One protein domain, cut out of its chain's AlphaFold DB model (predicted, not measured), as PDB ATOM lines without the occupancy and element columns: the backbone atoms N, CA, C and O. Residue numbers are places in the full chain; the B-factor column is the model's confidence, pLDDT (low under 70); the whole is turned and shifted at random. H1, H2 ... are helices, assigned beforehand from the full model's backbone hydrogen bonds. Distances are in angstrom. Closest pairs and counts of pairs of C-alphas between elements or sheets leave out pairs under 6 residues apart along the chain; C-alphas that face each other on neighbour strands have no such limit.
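AT A GLANCE: This is residues 44 to 187 of the 189 residues of the protein "Tyrosinase_Cu-bd domain-containing protein" of Didymella exigua CBS 183.55 (UniProt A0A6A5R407). Little regular structure: H3 and H6 lie side by side near the middle, the H4-H5 hairpin makes one end, and loops from residues 62 to 123 make the other. The 144 printed residues include six named helices, H1 to H6 in order, and no named strand; this all-helix class holds only 42 residues. It is compact, radius of gyration of the C-alphas 15.3 A, spanning 47 by 30 by 26 A.

IN THESE COORDINATES: H1, residues 45 to 48, begins at C-alpha (467.475, 309.489, 477.172). H2 is residues 57 to 61, H3 124 to 130, H4 133 to 140, H5 145 to 153, 12.0 A long. H6, residues 163 to 171, 12.4 A, ends at C-alpha (475.011, 316.987, 478.749).

HOW THE PARTS SIT: Among the helices that touch, H1 touches H2, closest C-alphas Asp 48 and Val 59, 4.6 A. H3 touches H6, closest C-alphas Met 127 and Gly 170, 4.7 A, a shallow tilt of 8 degrees, opposite ways. Every O i to N i+4 pair is within hydrogen-bond range in H3, H4 and H5, 4 of 5 in H6, 0 of 1 in H2, whose i+3 pairs are 2 of 2; H1 is too short.

THE WHOLE: The printed part has no cut. The H2 to H3 link is long. Residues 76 to 95 and 156 to 158 have pLDDT under 70.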
ATOM      1  N   ASP A  44     463.610 310.109 479.161       91.19
ATOM      2  CA  ASP A  44     464.163 308.779 478.891       91.19
ATOM      3  C   ASP A  44     465.188 308.875 477.763       91.19
ATOM      4  O   ASP A  44     464.922 308.558 476.603       91.19
ATOM      5  N   TYR A  45     466.382 309.333 478.120       90.06
ATOM      6  CA  TYR A  45     467.475 309.489 477.172       90.06
ATOM      7  C   TYR A  45     467.961 308.160 476.580       90.06
ATOM      8  O   TYR A  45     468.649 308.193 475.565       90.06
ATOM      9  N   SER A  46     467.587 306.996 477.131       91.75
ATOM     10  CA  SER A  46     467.953 305.703 476.534       91.75
ATOM     11  C   SER A  46     467.285 305.476 475.171       91.75
ATOM     12  O   SER A  46     467.892 304.861 474.295       91.75
ATOM     13  N   GLN A  47     466.097 306.054 474.940       92.69
ATOM     14  CA  GLN A  47     465.390 305.999 473.649       92.69
ATOM     15  C   GLN A  47     466.052 306.857 472.565       92.69
ATOM     16  O   GLN A  47     465.882 306.609 471.372       92.69
ATOM     17  N   ASP A  48     466.801 307.872 472.990       92.38
ATOM     18  CA  ASP A  48     467.424 308.858 472.112       92.38
ATOM     19  C   ASP A  48     468.872 308.469 471.744       92.38
ATOM     20  O   ASP A  48     469.517 309.139 470.933       92.38
ATOM     21  N   THR A  49     469.389 307.380 472.323       93.75
ATOM     22  CA  THR A  49     470.780 306.934 472.161       93.75
ATOM     23  C   THR A  49     470.977 305.942 471.022       93.75
ATOM     24  O   THR A  49     470.095 305.164 470.672       93.75
ATOM     25  N   GLU A  50     472.186 305.939 470.462       95.25
ATOM     26  CA  GLU A  50     472.635 304.991 469.444       95.25
ATOM     27  C   GLU A  50     473.985 304.376 469.863       95.25
ATOM     28  O   GLU A  50     475.043 304.806 469.386       95.25
ATOM     29  N   PRO A  51     473.996 303.368 470.760       93.62
ATOM     30  CA  PRO A  51     475.233 302.786 471.293       93.62
ATOM     31  C   PRO A  51     476.164 302.207 470.222       93.62
ATOM     32  O   PRO A  51     477.384 302.195 470.389       93.62
ATOM     33  N   GLN A  52     475.601 301.776 469.087       95.38
ATOM     34  CA  GLN A  52     476.363 301.253 467.949       95.38
ATOM     35  C   GLN A  52     477.099 302.347 467.168       95.38
ATOM     36  O   GLN A  52     478.044 302.057 466.434       95.38
ATOM     37  N   THR A  53     476.710 303.611 467.353       95.00
ATOM     38  CA  THR A  53     477.343 304.770 466.721       95.00
ATOM     39  C   THR A  53     477.690 305.813 467.787       95.00
ATOM     40  O   THR A  53     477.053 306.862 467.851       95.00
ATOM     41  N   PRO A  54     478.732 305.589 468.618       90.69
ATOM     42  CA  PRO A  54     478.979 306.396 469.815       90.69
ATOM     43  C   PRO A  54     479.054 307.908 469.577       90.69
ATOM     44  O   PRO A  54     478.629 308.687 470.416       90.69
ATOM     45  N   ASN A  55     479.555 308.357 468.428       91.38
ATOM     46  CA  ASN A  55     479.681 309.789 468.137       91.38
ATOM     47  C   ASN A  55     478.422 310.409 467.499       91.38
ATOM     48  O   ASN A  55     478.481 311.544 467.030       91.38
ATOM     49  N   PHE A  56     477.301 309.687 467.432       91.69
ATOM     50  CA  PHE A  56     476.084 310.169 466.788       91.69
ATOM     51  C   PHE A  56     475.364 311.212 467.646       91.69
ATOM     52  O   PHE A  56     475.063 310.983 468.811       91.69
ATOM     53  N   THR A  57     475.073 312.378 467.081       91.00
ATOM     54  CA  THR A  57     474.559 313.533 467.838       91.00
ATOM     55  C   THR A  57     473.043 313.535 468.021       91.00
ATOM     56  O   THR A  57     472.540 314.420 468.700       91.00
ATOM     57  N   LYS A  58     472.320 312.563 467.449       90.75
ATOM     58  CA  LYS A  58     470.847 312.527 467.427       90.75
ATOM     59  C   LYS A  58     470.206 312.585 468.815       90.75
ATOM     60  O   LYS A  58     469.120 313.130 468.954       90.75
ATOM     61  N   VAL A  59     470.896 312.096 469.844       90.75
ATOM     62  CA  VAL A  59     470.439 312.199 471.238       90.75
ATOM     63  C   VAL A  59     470.153 313.642 471.678       90.75
ATOM     64  O   VAL A  59     469.314 313.886 472.541       90.75
ATOM     65  N   PHE A  60     470.803 314.618 471.043       91.94
ATOM     66  CA  PHE A  60     470.622 316.042 471.306       91.94
ATOM     67  C   PHE A  60     469.600 316.723 470.386       91.94
ATOM     68  O   PHE A  60     469.323 317.904 470.574       91.94
ATOM     69  N   ASP A  61     469.012 315.984 469.441       91.25
ATOM     70  CA  ASP A  61     467.843 316.418 468.663       91.25
ATOM     71  C   ASP A  61     466.529 316.141 469.424       91.25
ATOM     72  O   ASP A  61     465.437 316.403 468.917       91.25
ATOM     73  N   SER A  62     466.627 315.581 470.637       90.56
ATOM     74  CA  SER A  62     465.493 315.330 471.523       90.56
ATOM     75  C   SER A  62     464.714 316.617 471.796       90.56
ATOM     76  O   SER A  62     465.299 317.686 471.996       90.56
ATOM     77  N   ALA A  63     463.384 316.507 471.864       90.50
ATOM     78  CA  ALA A  63     462.488 317.643 472.085       90.50
ATOM     79  C   ALA A  63     462.813 318.406 473.377       90.50
ATOM     80  O   ALA A  63     462.532 319.594 473.473       90.50
ATOM     81  N   ILE A  64     463.467 317.761 474.348       89.62
ATOM     82  CA  ILE A  64     463.893 318.411 475.586       89.62
ATOM     83  C   ILE A  64     464.883 319.567 475.356       89.62
ATOM     84  O   ILE A  64     464.917 320.517 476.138       89.62
ATOM     85  N   PHE A  65     465.641 319.528 474.258       91.25
ATOM     86  CA  PHE A  65     466.565 320.584 473.848       91.25
ATOM     87  C   PHE A  65     465.948 321.571 472.847       91.25
ATOM     88  O   PHE A  65     466.651 322.450 472.342       91.25
ATOM     89  N   ASP A  66     464.643 321.455 472.570       88.75
ATOM     90  CA  ASP A  66     463.936 322.400 471.714       88.75
ATOM     91  C   ASP A  66     464.046 323.825 472.291       88.75
ATOM     92  O   ASP A  66     463.774 324.053 473.478       88.75
ATOM     93  N   PRO A  67     464.473 324.802 471.477       88.62
ATOM     94  CA  PRO A  67     464.751 326.147 471.949       88.62
ATOM     95  C   PRO A  67     463.530 327.051 472.066       88.62
ATOM     96  O   PRO A  67     463.689 328.187 472.494       88.62
ATOM     97  N   GLU A  68     462.342 326.617 471.665       86.25
ATOM     98  CA  GLU A  68     461.133 327.440 471.772       86.25
ATOM     99  C   GLU A  68     460.232 326.958 472.905       86.25
ATOM    100  O   GLU A  68     459.620 327.761 473.608       86.25
ATOM    101  N   THR A  69     460.172 325.644 473.094       82.81
ATOM    102  CA  THR A  69     459.188 324.987 473.954       82.81
ATOM    103  C   THR A  69     459.796 324.279 475.160       82.81
ATOM    104  O   THR A  69     459.059 323.986 476.100       82.81
ATOM    105  N   CYS A  70     461.112 324.030 475.168       87.19
ATOM    106  CA  CYS A  70     461.787 323.259 476.214       87.19
ATOM    107  C   CYS A  70     463.053 323.965 476.741       87.19
ATOM    108  O   CYS A  70     463.077 325.184 476.916       87.19
ATOM    109  N   PHE A  71     464.101 323.210 477.084       88.88
ATOM    110  CA  PHE A  71     465.215 323.690 477.903       88.88
ATOM    111  C   PHE A  71     466.343 324.353 477.107       88.88
ATOM    112  O   PHE A  71     467.371 324.710 477.690       88.88
ATOM    113  N   GLY A  72     466.170 324.547 475.797       84.88
ATOM    114  CA  GLY A  72     467.205 325.092 474.924       84.88
ATOM    115  C   GLY A  72     468.321 324.097 474.615       84.88
ATOM    116  O   GLY A  72     468.490 323.077 475.280       84.88
ATOM    117  N   GLY A  73     469.095 324.405 473.581       82.62
ATOM    118  CA  GLY A  73     470.119 323.518 473.046       82.62
ATOM    119  C   GLY A  73     471.502 323.732 473.655       82.62
ATOM    120  O   GLY A  73     471.666 324.148 474.806       82.62
ATOM    121  N   ASN A  74     472.515 323.425 472.847       77.19
ATOM    122  CA  ASN A  74     473.916 323.498 473.237       77.19
ATOM    123  C   ASN A  74     474.535 324.908 473.102       77.19
ATOM    124  O   ASN A  74     473.903 325.868 472.648       77.19
ATOM    125  N   CYS A  75     475.804 325.027 473.487       76.19
ATOM    126  CA  CYS A  75     476.546 326.279 473.590       76.19
ATOM    127  C   CYS A  75     477.359 326.634 472.327       76.19
ATOM    128  O   CYS A  75     477.195 326.057 471.253       76.19
ATOM    129  N   HIS A  76     478.207 327.671 472.402       65.56
ATOM    130  CA  HIS A  76     479.197 327.953 471.347       65.56
ATOM    131  C   HIS A  76     480.272 326.867 471.324       65.56
ATOM    132  O   HIS A  76     480.402 326.137 472.282       65.56
ATOM    133  N   TYR A  77     481.014 326.693 470.234       64.62
ATOM    134  CA  TYR A  77     482.194 325.834 470.289       64.62
ATOM    135  C   TYR A  77     483.353 326.714 470.715       64.62
ATOM    136  O   TYR A  77     483.662 327.692 470.028       64.62
ATOM    137  N   THR A  78     483.965 326.424 471.851       62.56
ATOM    138  CA  THR A  78     485.260 326.998 472.203       62.56
ATOM    139  C   THR A  78     486.252 325.867 472.327       62.56
ATOM    140  O   THR A  78     485.910 324.793 472.795       62.56
ATOM    141  N   THR A  79     487.469 326.088 471.840       64.88
ATOM    142  CA  THR A  79     488.523 325.089 471.974       64.88
ATOM    143  C   THR A  79     488.931 325.005 473.446       64.88
ATOM    144  O   THR A  79     489.347 326.038 473.991       64.88
ATOM    145  N   PRO A  80     488.872 323.814 474.071       64.06
ATOM    146  CA  PRO A  80     489.298 323.649 475.448       64.06
ATOM    147  C   PRO A  80     490.749 324.095 475.630       64.06
ATOM    148  O   PRO A  80     491.628 323.808 474.814       64.06
ATOM    149  N   THR A  81     491.025 324.773 476.736       67.19
ATOM    150  CA  THR A  81     492.392 325.056 477.188       67.19
ATOM    151  C   THR A  81     492.771 324.072 478.289       67.19
ATOM    152  O   THR A  81     491.901 323.538 478.971       67.19
ATOM    153  N   SER A  82     494.064 323.872 478.549       66.00
ATOM    154  CA  SER A  82     494.509 323.037 479.679       66.00
ATOM    155  C   SER A  82     494.004 323.530 481.045       66.00
ATOM    156  O   SER A  82     493.937 322.749 481.989       66.00
ATOM    157  N   GLY A  83     493.634 324.812 481.162       66.19
ATOM    158  CA  GLY A  83     493.034 325.379 482.371       66.19
ATOM    159  C   GLY A  83     491.533 325.109 482.517       66.19
ATOM    160  O   GLY A  83     491.040 325.061 483.639       66.19
ATOM    161  N   THR A  84     490.812 324.929 481.408       63.66
ATOM    162  CA  THR A  84     489.365 324.647 481.396       63.66
ATOM    163  C   THR A  84     489.083 323.145 481.316       63.66
ATOM    164  O   THR A  84     488.127 322.661 481.904       63.66
ATOM    165  N   ASN A  85     489.982 322.376 480.706       67.25
ATOM    166  CA  ASN A  85     489.913 320.924 480.611       67.25
ATOM    167  C   ASN A  85     491.160 320.277 481.247       67.25
ATOM    168  O   ASN A  85     492.020 319.738 480.544       67.25
ATOM    169  N   PRO A  86     491.297 320.333 482.587       57.84
ATOM    170  CA  PRO A  86     492.493 319.854 483.288       57.84
ATOM    171  C   PRO A  86     492.708 318.339 483.166       57.84
ATOM    172  O   PRO A  86     493.803 317.848 483.431       57.84
ATOM    173  N   TYR A  87     491.678 317.603 482.750       61.97
ATOM    174  CA  TYR A  87     491.706 316.153 482.578       61.97
ATOM    175  C   TYR A  87     491.903 315.724 481.114       61.97
ATOM    176  O   TYR A  87     491.861 314.531 480.827       61.97
ATOM    177  N   ASN A  88     492.142 316.677 480.199       65.69
ATOM    178  CA  ASN A  88     492.334 316.446 478.762       65.69
ATOM    179  C   ASN A  88     491.259 315.529 478.154       65.69
ATOM    180  O   ASN A  88     491.535 314.602 477.389       65.69
ATOM    181  N   LEU A  89     490.022 315.765 478.562       65.06
ATOM    182  CA  LEU A  89     488.876 314.994 478.138       65.06
ATOM    183  C   LEU A  89     488.494 315.383 476.705       65.06
ATOM    184  O   LEU A  89     488.375 316.563 476.405       65.06
ATOM    185  N   SER A  90     488.312 314.405 475.820       66.06
ATOM    186  CA  SER A  90     488.032 314.627 474.393       66.06
ATOM    187  C   SER A  90     486.612 314.214 474.011       66.06
ATOM    188  O   SER A  90     486.100 313.241 474.565       66.06
ATOM    189  N   GLY A  91     486.044 314.837 472.978       63.56
ATOM    190  CA  GLY A  91     484.724 314.475 472.436       63.56
ATOM    191  C   GLY A  91     483.615 315.457 472.810       63.56
ATOM    192  O   GLY A  91     482.452 315.203 472.500       63.56
ATOM    193  N   ASP A  92     484.008 316.559 473.444       63.72
ATOM    194  CA  ASP A  92     483.297 317.826 473.513       63.72
ATOM    195  C   ASP A  92     482.887 318.269 472.119       63.72
ATOM    196  O   ASP A  92     483.673 318.292 471.166       63.72
ATOM    197  N   THR A  93     481.604 318.574 471.989       58.91
ATOM    198  CA  THR A  93     481.091 319.131 470.745       58.91
ATOM    199  C   THR A  93     480.987 320.646 470.827       58.91
ATOM    200  O   THR A  93     481.094 321.287 469.782       58.91
ATOM    201  N   TRP A  94     480.816 321.228 472.027       62.28
ATOM    202  CA  TRP A  94     480.572 322.661 472.242       62.28
ATOM    203  C   TRP A  94     480.861 323.053 473.708       62.28
ATOM    204  O   TRP A  94     480.472 322.320 474.598       62.28
ATOM    205  N   GLU A  95     481.430 324.229 473.993       63.84
ATOM    206  CA  GLU A  95     481.517 324.774 475.361       63.84
ATOM    207  C   GLU A  95     481.022 326.234 475.414       63.84
ATOM    208  O   GLU A  95     481.281 327.062 474.539       63.84
ATOM    209  N   GLY A  96     480.350 326.622 476.497       70.56
ATOM    210  CA  GLY A  96     480.072 328.034 476.766       70.56
ATOM    211  C   GLY A  96     478.668 328.272 477.275       70.56
ATOM    212  O   GLY A  96     478.165 327.485 478.057       70.56
ATOM    213  N   ARG A  97     478.050 329.387 476.878       80.81
ATOM    214  CA  ARG A  97     476.715 329.784 477.352       80.81
ATOM    215  C   ARG A  97     475.635 329.204 476.447       80.81
ATOM    216  O   ARG A  97     475.807 329.243 475.225       80.81
ATOM    217  N   VAL A  98     474.522 328.757 477.029       85.56
ATOM    218  CA  VAL A  98     473.314 328.402 476.266       85.56
ATOM    219  C   VAL A  98     472.887 329.602 475.412       85.56
ATOM    220  O   VAL A  98     472.921 330.749 475.867       85.56
ATOM    221  N   LYS A  99     472.562 329.352 474.139       85.88
ATOM    222  CA  LYS A  99     472.345 330.402 473.124       85.88
ATOM    223  C   LYS A  99     470.886 330.692 472.810       85.88
ATOM    224  O   LYS A  99     470.592 331.736 472.236       85.88
ATOM    225  N   ASN A 100     470.008 329.747 473.104       86.50
ATOM    226  CA  ASN A 100     468.605 329.788 472.736       86.50
ATOM    227  C   ASN A 100     467.749 329.165 473.844       86.50
ATOM    228  O   ASN A 100     468.270 328.552 474.776       86.50
ATOM    229  N   GLY A 101     466.437 329.352 473.750       90.44
ATOM    230  CA  GLY A 101     465.521 328.928 474.797       90.44
ATOM    231  C   GLY A 101     465.479 329.848 476.011       90.44
ATOM    232  O   GLY A 101     466.144 330.884 476.054       90.44
ATOM    233  N   PRO A 102     464.668 329.471 477.005       91.25
ATOM    234  CA  PRO A 102     464.351 330.319 478.152       91.25
ATOM    235  C   PRO A 102     465.517 330.483 479.138       91.25
ATOM    236  O   PRO A 102     465.438 331.299 480.051       91.25
ATOM    237  N   PHE A 103     466.608 329.727 478.963       92.94
ATOM    238  CA  PHE A 103     467.755 329.711 479.876       92.94
ATOM    239  C   PHE A 103     468.992 330.449 479.336       92.94
ATOM    240  O   PHE A 103     470.116 330.228 479.794       92.94
ATOM    241  N   VAL A 104     468.804 331.338 478.357       92.69
ATOM    242  CA  VAL A 104     469.870 332.223 477.866       92.69
ATOM    243  C   VAL A 104     470.268 333.269 478.916       92.69
ATOM    244  O   VAL A 104     469.437 333.662 479.731       92.69
ATOM    245  N   PRO A 105     471.500 333.818 478.878       90.94
ATOM    246  CA  PRO A 105     471.990 334.759 479.896       90.94
ATOM    247  C   PRO A 105     471.150 336.027 480.116       90.94
ATOM    248  O   PRO A 105     471.286 336.673 481.154       90.94
ATOM    249  N   ALA A 106     470.353 336.433 479.124       92.81
ATOM    250  CA  ALA A 106     469.465 337.589 479.241       92.81
ATOM    251  C   ALA A 106     468.297 337.323 480.205       92.81
ATOM    252  O   ALA A 106     467.876 338.240 480.908       92.81
ATOM    253  N   ASP A 107     467.849 336.068 480.272       92.94
ATOM    254  CA  ASP A 107     466.633 335.650 480.971       92.94
ATOM    255  C   ASP A 107     466.942 334.771 482.192       92.94
ATOM    256  O   ASP A 107     466.172 334.730 483.151       92.94
ATOM    257  N   PHE A 108     468.107 334.116 482.206       93.00
ATOM    258  CA  PHE A 108     468.515 333.200 483.261       93.00
ATOM    259  C   PHE A 108     470.004 333.304 483.583       93.00
ATOM    260  O   PHE A 108     470.876 333.254 482.714       93.00
ATOM    261  N   MET A 109     470.302 333.389 484.876       93.38
ATOM    262  CA  MET A 109     471.659 333.362 485.405       93.38
ATOM    263  C   MET A 109     471.693 332.465 486.638       93.38
ATOM    264  O   MET A 109     470.883 332.615 487.554       93.38
ATOM    265  N   LEU A 110     472.681 331.581 486.685       91.25
ATOM    266  CA  LEU A 110     473.065 330.867 487.892       91.25
ATOM    267  C   LEU A 110     473.568 331.879 488.915       91.25
ATOM    268  O   LEU A 110     474.260 332.831 488.559       91.25
ATOM    269  N   ASN A 111     473.251 331.660 490.188       90.38
ATOM    270  CA  ASN A 111     473.735 332.495 491.294       90.38
ATOM    271  C   ASN A 111     474.603 331.715 492.293       90.38
ATOM    272  O   ASN A 111     475.007 332.268 493.314       90.38
ATOM    273  N   PHE A 112     474.902 330.448 492.001       85.69
ATOM    274  CA  PHE A 112     475.732 329.579 492.827       85.69
ATOM    275  C   PHE A 112     476.755 328.836 491.955       85.69
ATOM    276  O   PHE A 112     476.393 328.385 490.868       85.69
ATOM    277  N   PRO A 113     478.014 328.688 492.409       84.94
ATOM    278  CA  PRO A 113     478.605 329.288 493.613       84.94
ATOM    279  C   PRO A 113     478.874 330.794 493.453       84.94
ATOM    280  O   PRO A 113     479.011 331.516 494.436       84.94
ATOM    281  N   THR A 114     478.906 331.275 492.213       89.31
ATOM    282  CA  THR A 114     478.990 332.686 491.833       89.31
ATOM    283  C   THR A 114     478.044 332.943 490.671       89.31
ATOM    284  O   THR A 114     477.629 332.002 489.996       89.31
ATOM    285  N   LYS A 115     477.725 334.213 490.404       92.69
ATOM    286  CA  LYS A 115     476.879 334.566 489.264       92.69
ATOM    287  C   LYS A 115     477.522 334.125 487.944       92.69
ATOM    288  O   LYS A 115     478.608 334.597 487.614       92.69
ATOM    289  N   ASP A 116     476.841 333.269 487.190       90.69
ATOM    290  CA  ASP A 116     477.302 332.744 485.901       90.69
ATOM    291  C   ASP A 116     476.111 332.429 484.984       90.69
ATOM    292  O   ASP A 116     474.959 332.420 485.405       90.69
ATOM    293  N   CYS A 117     476.368 332.211 483.705       90.56
ATOM    294  CA  CYS A 117     475.383 331.698 482.755       90.56
ATOM    295  C   CYS A 117     475.268 330.170 482.836       90.56
ATOM    296  O   CYS A 117     476.250 329.501 483.163       90.56
ATOM    297  N   LEU A 118     474.120 329.623 482.425       92.25
ATOM    298  CA  LEU A 118     473.992 328.188 482.180       92.25
ATOM    299  C   LEU A 118     474.932 327.746 481.050       92.25
ATOM    300  O   LEU A 118     475.008 328.401 480.003       92.25
ATOM    301  N   ARG A 119     475.636 326.633 481.272       90.25
ATOM    302  CA  ARG A 119     476.566 326.031 480.309       90.25
ATOM    303  C   ARG A 119     476.236 324.570 480.063       90.25
ATOM    304  O   ARG A 119     475.949 323.849 481.014       90.25
ATOM    305  N   ARG A 120     476.371 324.132 478.817       90.88
ATOM    306  CA  ARG A 120     476.255 322.739 478.374       90.88
ATOM    307  C   ARG A 120     477.438 322.389 477.488       90.88
ATOM    308  O   ARG A 120     477.954 323.261 476.787       90.88
ATOM    309  N   ASP A 121     477.857 321.141 477.590       89.00
ATOM    310  CA  ASP A 121     478.962 320.557 476.848       89.00
ATOM    311  C   ASP A 121     478.566 319.135 476.467       89.00
ATOM    312  O   ASP A 121     478.804 318.170 477.194       89.00
ATOM    313  N   PHE A 122     477.819 319.045 475.367       91.31
ATOM    314  CA  PHE A 122     477.292 317.776 474.889       91.31
ATOM    315  C   PHE A 122     478.412 316.839 474.446       91.31
ATOM    316  O   PHE A 122     479.230 317.183 473.587       91.31
ATOM    317  N   ILE A 123     478.362 315.608 474.951       90.94
ATOM    318  CA  ILE A 123     479.287 314.527 474.616       90.94
ATOM    319  C   ILE A 123     478.489 313.358 474.048       90.94
ATOM    320  O   ILE A 123     478.042 312.488 474.807       90.94
ATOM    321  N   PRO A 124     478.332 313.282 472.712       91.94
ATOM    322  CA  PRO A 124     477.619 312.186 472.065       91.94
ATOM    323  C   PRO A 124     478.128 310.823 472.519       91.94
ATOM    324  O   PRO A 124     477.338 309.951 472.860       91.94
ATOM    325  N   ARG A 125     479.455 310.662 472.620       91.81
ATOM    326  CA  ARG A 125     480.072 309.402 473.044       91.81
ATOM    327  C   ARG A 125     479.590 308.947 474.412       91.81
ATOM    328  O   ARG A 125     479.308 307.763 474.576       91.81
ATOM    329  N   VAL A 126     479.517 309.857 475.378       91.31
ATOM    330  CA  VAL A 126     479.074 309.534 476.736       91.31
ATOM    331  C   VAL A 126     477.597 309.196 476.712       91.31
ATOM    332  O   VAL A 126     477.257 308.100 477.134       91.31
ATOM    333  N   MET A 127     476.753 310.056 476.129       93.38
ATOM    334  CA  MET A 127     475.321 309.775 476.022       93.38
ATOM    335  C   MET A 127     475.067 308.408 475.384       93.38
ATOM    336  O   MET A 127     474.457 307.545 476.001       93.38
ATOM    337  N   ASN A 128     475.616 308.161 474.195       94.62
ATOM    338  CA  ASN A 128     475.336 306.940 473.447       94.62
ATOM    339  C   ASN A 128     475.854 305.667 474.118       94.62
ATOM    340  O   ASN A 128     475.276 304.611 473.909       94.62
ATOM    341  N   THR A 129     476.939 305.729 474.895       92.38
ATOM    342  CA  THR A 129     477.524 304.515 475.493       92.38
ATOM    343  C   THR A 129     477.149 304.307 476.956       92.38
ATOM    344  O   THR A 129     477.172 303.174 477.425       92.38
ATOM    345  N   TRP A 130     476.803 305.364 477.695       92.25
ATOM    346  CA  TRP A 130     476.490 305.282 479.127       92.25
ATOM    347  C   TRP A 130     474.985 305.230 479.392       92.25
ATOM    348  O   TRP A 130     474.579 304.794 480.466       92.25
ATOM    349  N   ALA A 131     474.165 305.620 478.415       92.75
ATOM    350  CA  ALA A 131     472.721 305.425 478.428       92.75
ATOM    351  C   ALA A 131     472.252 304.305 477.495       92.75
ATOM    352  O   ALA A 131     471.097 304.287 477.077       92.75
ATOM    353  N   ASP A 132     473.140 303.355 477.203       93.62
ATOM    354  CA  ASP A 132     472.781 302.140 476.484       93.62
ATOM    355  C   ASP A 132     471.571 301.462 477.167       93.62
ATOM    356  O   ASP A 132     471.621 301.204 478.378       93.62
ATOM    357  N   PRO A 133     470.490 301.139 476.433       93.12
ATOM    358  CA  PRO A 133     469.353 300.398 476.977       93.12
ATOM    359  C   PRO A 133     469.737 299.092 477.694       93.12
ATOM    360  O   PRO A 133     469.044 298.666 478.619       93.12
ATOM    361  N   ALA A 134     470.863 298.463 477.343       93.31
ATOM    362  CA  ALA A 134     471.395 297.313 478.069       93.31
ATOM    363  C   ALA A 134     471.809 297.657 479.513       93.31
ATOM    364  O   ALA A 134     471.617 296.843 480.419       93.31
ATOM    365  N   LEU A 135     472.334 298.863 479.761       92.12
ATOM    366  CA  LEU A 135     472.645 299.345 481.111       92.12
ATOM    367  C   LEU A 135     471.368 299.614 481.911       92.12
ATOM    368  O   LEU A 135     471.322 299.287 483.098       92.12
ATOM    369  N   VAL A 136     470.313 300.124 481.264       92.06
ATOM    370  CA  VAL A 136     468.979 300.251 481.878       92.06
ATOM    371  C   VAL A 136     468.448 298.874 482.279       92.06
ATOM    372  O   VAL A 136     468.035 298.680 483.422       92.06
ATOM    373  N   GLY A 137     468.541 297.889 481.381       93.44
ATOM    374  CA  GLY A 137     468.181 296.501 481.672       93.44
ATOM    375  C   GLY A 137     468.965 295.921 482.852       93.44
ATOM    376  O   GLY A 137     468.376 295.287 483.726       93.44
ATOM    377  N   ASN A 138     470.272 296.189 482.932       92.62
ATOM    378  CA  ASN A 138     471.100 295.775 484.066       92.62
ATOM    379  C   ASN A 138     470.643 296.415 485.385       92.62
ATOM    380  O   ASN A 138     470.548 295.720 486.393       92.62
ATOM    381  N   VAL A 139     470.338 297.716 485.396       93.12
ATOM    382  CA  VAL A 139     469.822 298.411 486.587       93.12
ATOM    383  C   VAL A 139     468.496 297.807 487.050       93.12
ATOM    384  O   VAL A 139     468.327 297.529 488.236       93.12
ATOM    385  N   LEU A 140     467.570 297.570 486.121       93.81
ATOM    386  CA  LEU A 140     466.252 297.006 486.421       93.81
ATOM    387  C   LEU A 140     466.311 295.545 486.889       93.81
ATOM    388  O   LEU A 140     465.389 295.081 487.555       93.81
ATOM    389  N   ALA A 141     467.385 294.826 486.565       96.19
ATOM    390  CA  ALA A 141     467.585 293.436 486.962       96.19
ATOM    391  C   ALA A 141     468.148 293.259 488.385       96.19
ATOM    392  O   ALA A 141     468.249 292.125 488.851       96.19
ATOM    393  N   GLN A 142     468.545 294.336 489.073       95.06
ATOM    394  CA  GLN A 142     469.129 294.233 490.412       95.06
ATOM    395  C   GLN A 142     468.090 293.771 491.450       95.06
ATOM    396  O   GLN A 142     466.942 294.211 491.444       95.06
ATOM    397  N   GLU A 143     468.492 292.872 492.352       95.44
ATOM    398  CA  GLU A 143     467.566 292.172 493.259       95.44
ATOM    399  C   GLU A 143     467.191 292.982 494.508       95.44
ATOM    400  O   GLU A 143     466.161 292.724 495.135       95.44
ATOM    401  N   ASP A 144     468.021 293.955 494.880       94.62
ATOM    402  CA  ASP A 144     467.859 294.743 496.093       94.62
ATOM    403  C   ASP A 144     468.246 296.211 495.877       94.62
ATOM    404  O   ASP A 144     468.926 296.581 494.921       94.62
ATOM    405  N   TYR A 145     467.824 297.072 496.800       93.56
ATOM    406  CA  TYR A 145     468.069 298.509 496.696       93.56
ATOM    407  C   TYR A 145     469.562 298.876 496.663       93.56
ATOM    408  O   TYR A 145     469.947 299.828 495.989       93.56
ATOM    409  N   THR A 146     470.418 298.140 497.373       92.69
ATOM    410  CA  THR A 146     471.859 298.424 497.417       92.69
ATOM    411  C   THR A 146     472.512 298.109 496.078       92.69
ATOM    412  O   THR A 146     473.301 298.916 495.584       92.69
ATOM    413  N   SER A 147     472.200 296.951 495.493       91.56
ATOM    414  CA  SER A 147     472.710 296.554 494.177       91.56
ATOM    415  C   SER A 147     472.159 297.454 493.069       91.56
ATOM    416  O   SER A 147     472.924 297.938 492.238       91.56
ATOM    417  N   PHE A 148     470.877 297.810 493.139       93.88
ATOM    418  CA  PHE A 148     470.238 298.799 492.271       93.88
ATOM    419  C   PHE A 148     470.902 300.180 492.338       93.88
ATOM    420  O   PHE A 148     471.313 300.715 491.310       93.88
ATOM    421  N   ALA A 149     471.072 300.748 493.538       91.44
ATOM    422  CA  ALA A 149     471.686 302.065 493.710       91.44
ATOM    423  C   ALA A 149     473.131 302.077 493.191       91.44
ATOM    424  O   ALA A 149     473.552 303.024 492.530       91.44
ATOM    425  N   ARG A 150     473.875 300.988 493.425       89.25
ATOM    426  CA  ARG A 150     475.214 300.807 492.856       89.25
ATOM    427  C   ARG A 150     475.192 300.674 491.337       89.25
ATOM    428  O   ARG A 150     476.091 301.200 490.706       89.25
ATOM    429  N   ALA A 151     474.211 300.013 490.732       90.06
ATOM    430  CA  ALA A 151     474.130 299.915 489.275       90.06
ATOM    431  C   ALA A 151     473.775 301.262 488.613       90.06
ATOM    432  O   ALA A 151     474.241 301.536 487.508       90.06
ATOM    433  N   ILE A 152     472.984 302.105 489.287       91.62
ATOM    434  CA  ILE A 152     472.592 303.440 488.803       91.62
ATOM    435  C   ILE A 152     473.741 304.441 488.870       91.62
ATOM    436  O   ILE A 152     474.012 305.115 487.881       91.62
ATOM    437  N   GLU A 153     474.351 304.567 490.047       86.12
ATOM    438  CA  GLU A 153     475.346 305.600 490.375       86.12
ATOM    439  C   GLU A 153     476.770 305.146 490.045       86.12
ATOM    440  O   GLU A 153     477.635 305.933 489.662       86.12
ATOM    441  N   ASN A 154     476.997 303.846 490.228       78.19
ATOM    442  CA  ASN A 154     478.287 303.179 490.210       78.19
ATOM    443  C   ASN A 154     479.352 303.894 491.062       78.19
ATOM    444  O   ASN A 154     479.042 304.611 492.017       78.19
ATOM    445  N   VAL A 155     480.631 303.625 490.810       71.81
ATOM    446  CA  VAL A 155     481.724 304.440 491.348       71.81
ATOM    447  C   VAL A 155     481.936 305.669 490.461       71.81
ATOM    448  O   VAL A 155     481.779 305.567 489.244       71.81
ATOM    449  N   PRO A 156     482.347 306.815 491.032       64.56
ATOM    450  CA  PRO A 156     482.649 308.030 490.280       64.56
ATOM    451  C   PRO A 156     483.954 307.858 489.482       64.56
ATOM    452  O   PRO A 156     485.009 308.374 489.847       64.56
ATOM    453  N   SER A 157     483.889 307.072 488.410       68.19
ATOM    454  CA  SER A 157     484.995 306.726 487.526       68.19
ATOM    455  C   SER A 157     484.522 306.763 486.078       68.19
ATOM    456  O   SER A 157     483.482 306.204 485.742       68.19
ATOM    457  N   SER A 158     485.331 307.363 485.206       64.62
ATOM    458  CA  SER A 158     485.126 307.335 483.753       64.62
ATOM    459  C   SER A 158     485.264 305.943 483.138       64.62
ATOM    460  O   SER A 158     484.868 305.739 481.992       64.62
ATOM    461  N   ASP A 159     485.825 304.995 483.888       71.19
ATOM    462  CA  ASP A 159     486.043 303.619 483.443       71.19
ATOM    463  C   ASP A 159     484.820 302.734 483.711       71.19
ATOM    464  O   ASP A 159     484.777 301.584 483.271       71.19
ATOM    465  N   GLN A 160     483.823 303.254 484.435       72.56
ATOM    466  CA  GLN A 160     482.618 302.527 484.808       72.56
ATOM    467  C   GLN A 160     481.368 303.279 484.357       72.56
ATOM    468  O   GLN A 160     480.880 304.198 485.016       72.56
ATOM    469  N   LEU A 161     480.845 302.850 483.210       81.12
ATOM    470  CA  LEU A 161     479.651 303.422 482.595       81.12
ATOM    471  C   LEU A 161     478.453 303.244 483.534       81.12
ATOM    472  O   LEU A 161     478.261 302.168 484.109       81.12
ATOM    473  N   ASN A 162     477.648 304.289 483.684       87.56
ATOM    474  CA  ASN A 162     476.396 304.217 484.421       87.56
ATOM    475  C   ASN A 162     475.390 305.245 483.902       87.56
ATOM    476  O   ASN A 162     475.762 306.308 483.394       87.56
ATOM    477  N   ILE A 163     474.108 304.909 484.040       91.75
ATOM    478  CA  ILE A 163     473.026 305.680 483.427       91.75
ATOM    479  C   ILE A 163     472.863 307.060 484.067       91.75
ATOM    480  O   ILE A 163     472.520 308.002 483.360       91.75
ATOM    481  N   HIS A 164     473.150 307.224 485.365       92.44
ATOM    482  CA  HIS A 164     473.074 308.525 486.035       92.44
ATOM    483  C   HIS A 164     474.164 309.481 485.535       92.44
ATOM    484  O   HIS A 164     473.890 310.609 485.122       92.44
ATOM    485  N   GLY A 165     475.400 308.986 485.504       90.38
ATOM    486  CA  GLY A 165     476.555 309.670 484.952       90.38
ATOM    487  C   GLY A 165     476.348 310.038 483.488       90.38
ATOM    488  O   GLY A 165     476.787 311.107 483.086       90.38
ATOM    489  N   SER A 166     475.626 309.222 482.710       91.44
ATOM    490  CA  SER A 166     475.304 309.554 481.320       91.44
ATOM    491  C   SER A 166     474.612 310.905 481.189       91.44
ATOM    492  O   SER A 166     475.049 311.713 480.380       91.44
ATOM    493  N   GLY A 167     473.575 311.174 481.988       91.94
ATOM    494  CA  GLY A 167     472.873 312.459 481.945       91.94
ATOM    495  C   GLY A 167     473.814 313.606 482.309       91.94
ATOM    496  O   GLY A 167     474.007 314.529 481.520       91.94
ATOM    497  N   HIS A 168     474.495 313.488 483.452       92.50
ATOM    498  CA  HIS A 168     475.422 314.510 483.941       92.50
ATOM    499  C   HIS A 168     476.538 314.843 482.948       92.50
ATOM    500  O   HIS A 168     476.750 315.998 482.572       92.50
ATOM    501  N   PHE A 169     477.265 313.818 482.527       89.88
ATOM    502  CA  PHE A 169     478.488 313.946 481.753       89.88
ATOM    503  C   PHE A 169     478.227 314.026 480.253       89.88
ATOM    504  O   PHE A 169     479.003 314.651 479.543       89.88
ATOM    505  N   GLY A 170     477.132 313.452 479.770       91.75
ATOM    506  CA  GLY A 170     476.738 313.547 478.374       91.75
ATOM    507  C   GLY A 170     476.136 314.900 478.004       91.75
ATOM    508  O   GLY A 170     476.279 315.309 476.857       91.75
ATOM    509  N   VAL A 171     475.525 315.618 478.954       92.81
ATOM    510  CA  VAL A 171     475.011 316.987 478.749       92.81
ATOM    511  C   VAL A 171     476.008 318.059 479.177       92.81
ATOM    512  O   VAL A 171     476.073 319.128 478.564       92.81
ATOM    513  N   GLY A 172     476.736 317.822 480.269       89.00
ATOM    514  CA  GLY A 172     477.550 318.851 480.905       89.00
ATOM    515  C   GLY A 172     479.048 318.583 480.946       89.00
ATOM    516  O   GLY A 172     479.797 319.536 481.057       89.00
ATOM    517  N   TRP A 173     479.512 317.338 480.875       86.44
ATOM    518  CA  TRP A 173     480.942 316.997 480.872       86.44
ATOM    519  C   TRP A 173     481.838 317.826 481.818       86.44
ATOM    520  O   TRP A 173     481.503 318.028 482.982       86.44
ATOM    521  N   ALA A 174     483.007 318.277 481.359       81.00
ATOM    522  CA  ALA A 174     483.966 319.019 482.167       81.00
ATOM    523  C   ALA A 174     483.548 320.478 482.421       81.00
ATOM    524  O   ALA A 174     483.995 321.080 483.399       81.00
ATOM    525  N   LEU A 175     482.737 321.059 481.532       80.75
ATOM    526  CA  LEU A 175     482.572 322.517 481.425       80.75
ATOM    527  C   LEU A 175     481.143 323.030 481.457       80.75
ATOM    528  O   LEU A 175     480.900 324.217 481.706       80.75
ATOM    529  N   GLY A 176     480.196 322.146 481.220       87.06
ATOM    530  CA  GLY A 176     478.793 322.370 481.450       87.06
ATOM    531  C   GLY A 176     478.443 322.301 482.932       87.06
ATOM    532  O   GLY A 176     479.101 321.675 483.764       87.06
ATOM    533  N   THR A 177     477.349 322.973 483.262       91.69
ATOM    534  CA  THR A 177     476.825 323.064 484.624       91.69
ATOM    535  C   THR A 177     476.439 321.683 485.142       91.69
ATOM    536  O   THR A 177     476.814 321.329 486.257       91.69
ATOM    537  N   MET A 178     475.786 320.867 484.304       91.94
ATOM    538  CA  MET A 178     475.305 319.543 484.696       91.94
ATOM    539  C   MET A 178     476.425 318.550 485.049       91.94
ATOM    540  O   MET A 178     476.223 317.690 485.903       91.94
ATOM    541  N   GLY A 179     477.610 318.678 484.450       88.88
ATOM    542  CA  GLY A 179     478.726 317.762 484.697       88.88
ATOM    543  C   GLY A 179     479.499 318.063 485.985       88.88
ATOM    544  O   GLY A 179     480.252 317.227 486.486       88.88
ATOM    545  N   ASN A 180     479.274 319.231 486.593       87.62
ATOM    546  CA  ASN A 180     479.827 319.565 487.898       87.62
ATOM    547  C   ASN A 180     478.944 318.988 489.013       87.62
ATOM    548  O   ASN A 180     477.911 319.561 489.338       87.62
ATOM    549  N   ALA A 181     479.370 317.904 489.664       86.69
ATOM    550  CA  ALA A 181     478.589 317.240 490.715       86.69
ATOM    551  C   ALA A 181     478.140 318.164 491.871       86.69
ATOM    552  O   ALA A 181     477.100 317.920 492.480       86.69
ATOM    553  N   ALA A 182     478.887 319.235 492.171       88.12
ATOM    554  CA  ALA A 182     478.513 320.200 493.208       88.12
ATOM    555  C   ALA A 182     477.453 321.213 492.739       88.12
ATOM    556  O   ALA A 182     476.748 321.784 493.568       88.12
ATOM    557  N   ASN A 183     477.340 321.433 491.426       89.56
ATOM    558  CA  ASN A 183     476.513 322.479 490.817       89.56
ATOM    559  C   ASN A 183     475.540 321.951 489.753       89.56
ATOM    560  O   ASN A 183     474.917 322.750 489.061       89.56
ATOM    561  N   SER A 184     475.388 320.634 489.619       91.75
ATOM    562  CA  SER A 184     474.648 320.012 488.516       91.75
ATOM    563  C   SER A 184     473.180 320.417 488.474       91.75
ATOM    564  O   SER A 184     472.626 320.603 487.400       91.75
ATOM    565  N   ARG A 185     472.596 320.672 489.650       89.88
ATOM    566  CA  ARG A 185     471.238 321.210 489.832       89.88
ATOM    567  C   ARG A 185     471.050 322.643 489.321       89.88
ATOM    568  O   ARG A 185     469.949 323.168 489.399       89.88
ATOM    569  N   GLY A 186     472.128 323.311 488.912       91.12
ATOM    570  CA  GLY A 186     472.051 324.594 488.228       91.12
ATOM    571  C   GLY A 186     471.568 324.451 486.785       91.12
ATOM    572  O   GLY A 186     471.003 325.403 486.255       91.12
ATOM    573  N   ASP A 187     471.757 323.285 486.155       92.44
ATOM    574  CA  ASP A 187     471.056 322.989 484.907       92.44
ATOM    575  C   ASP A 187     469.585 322.721 485.219       92.44
ATOM    576  O   ASP A 187     469.244 322.098 486.221       92.44
TER     577      ASP A 187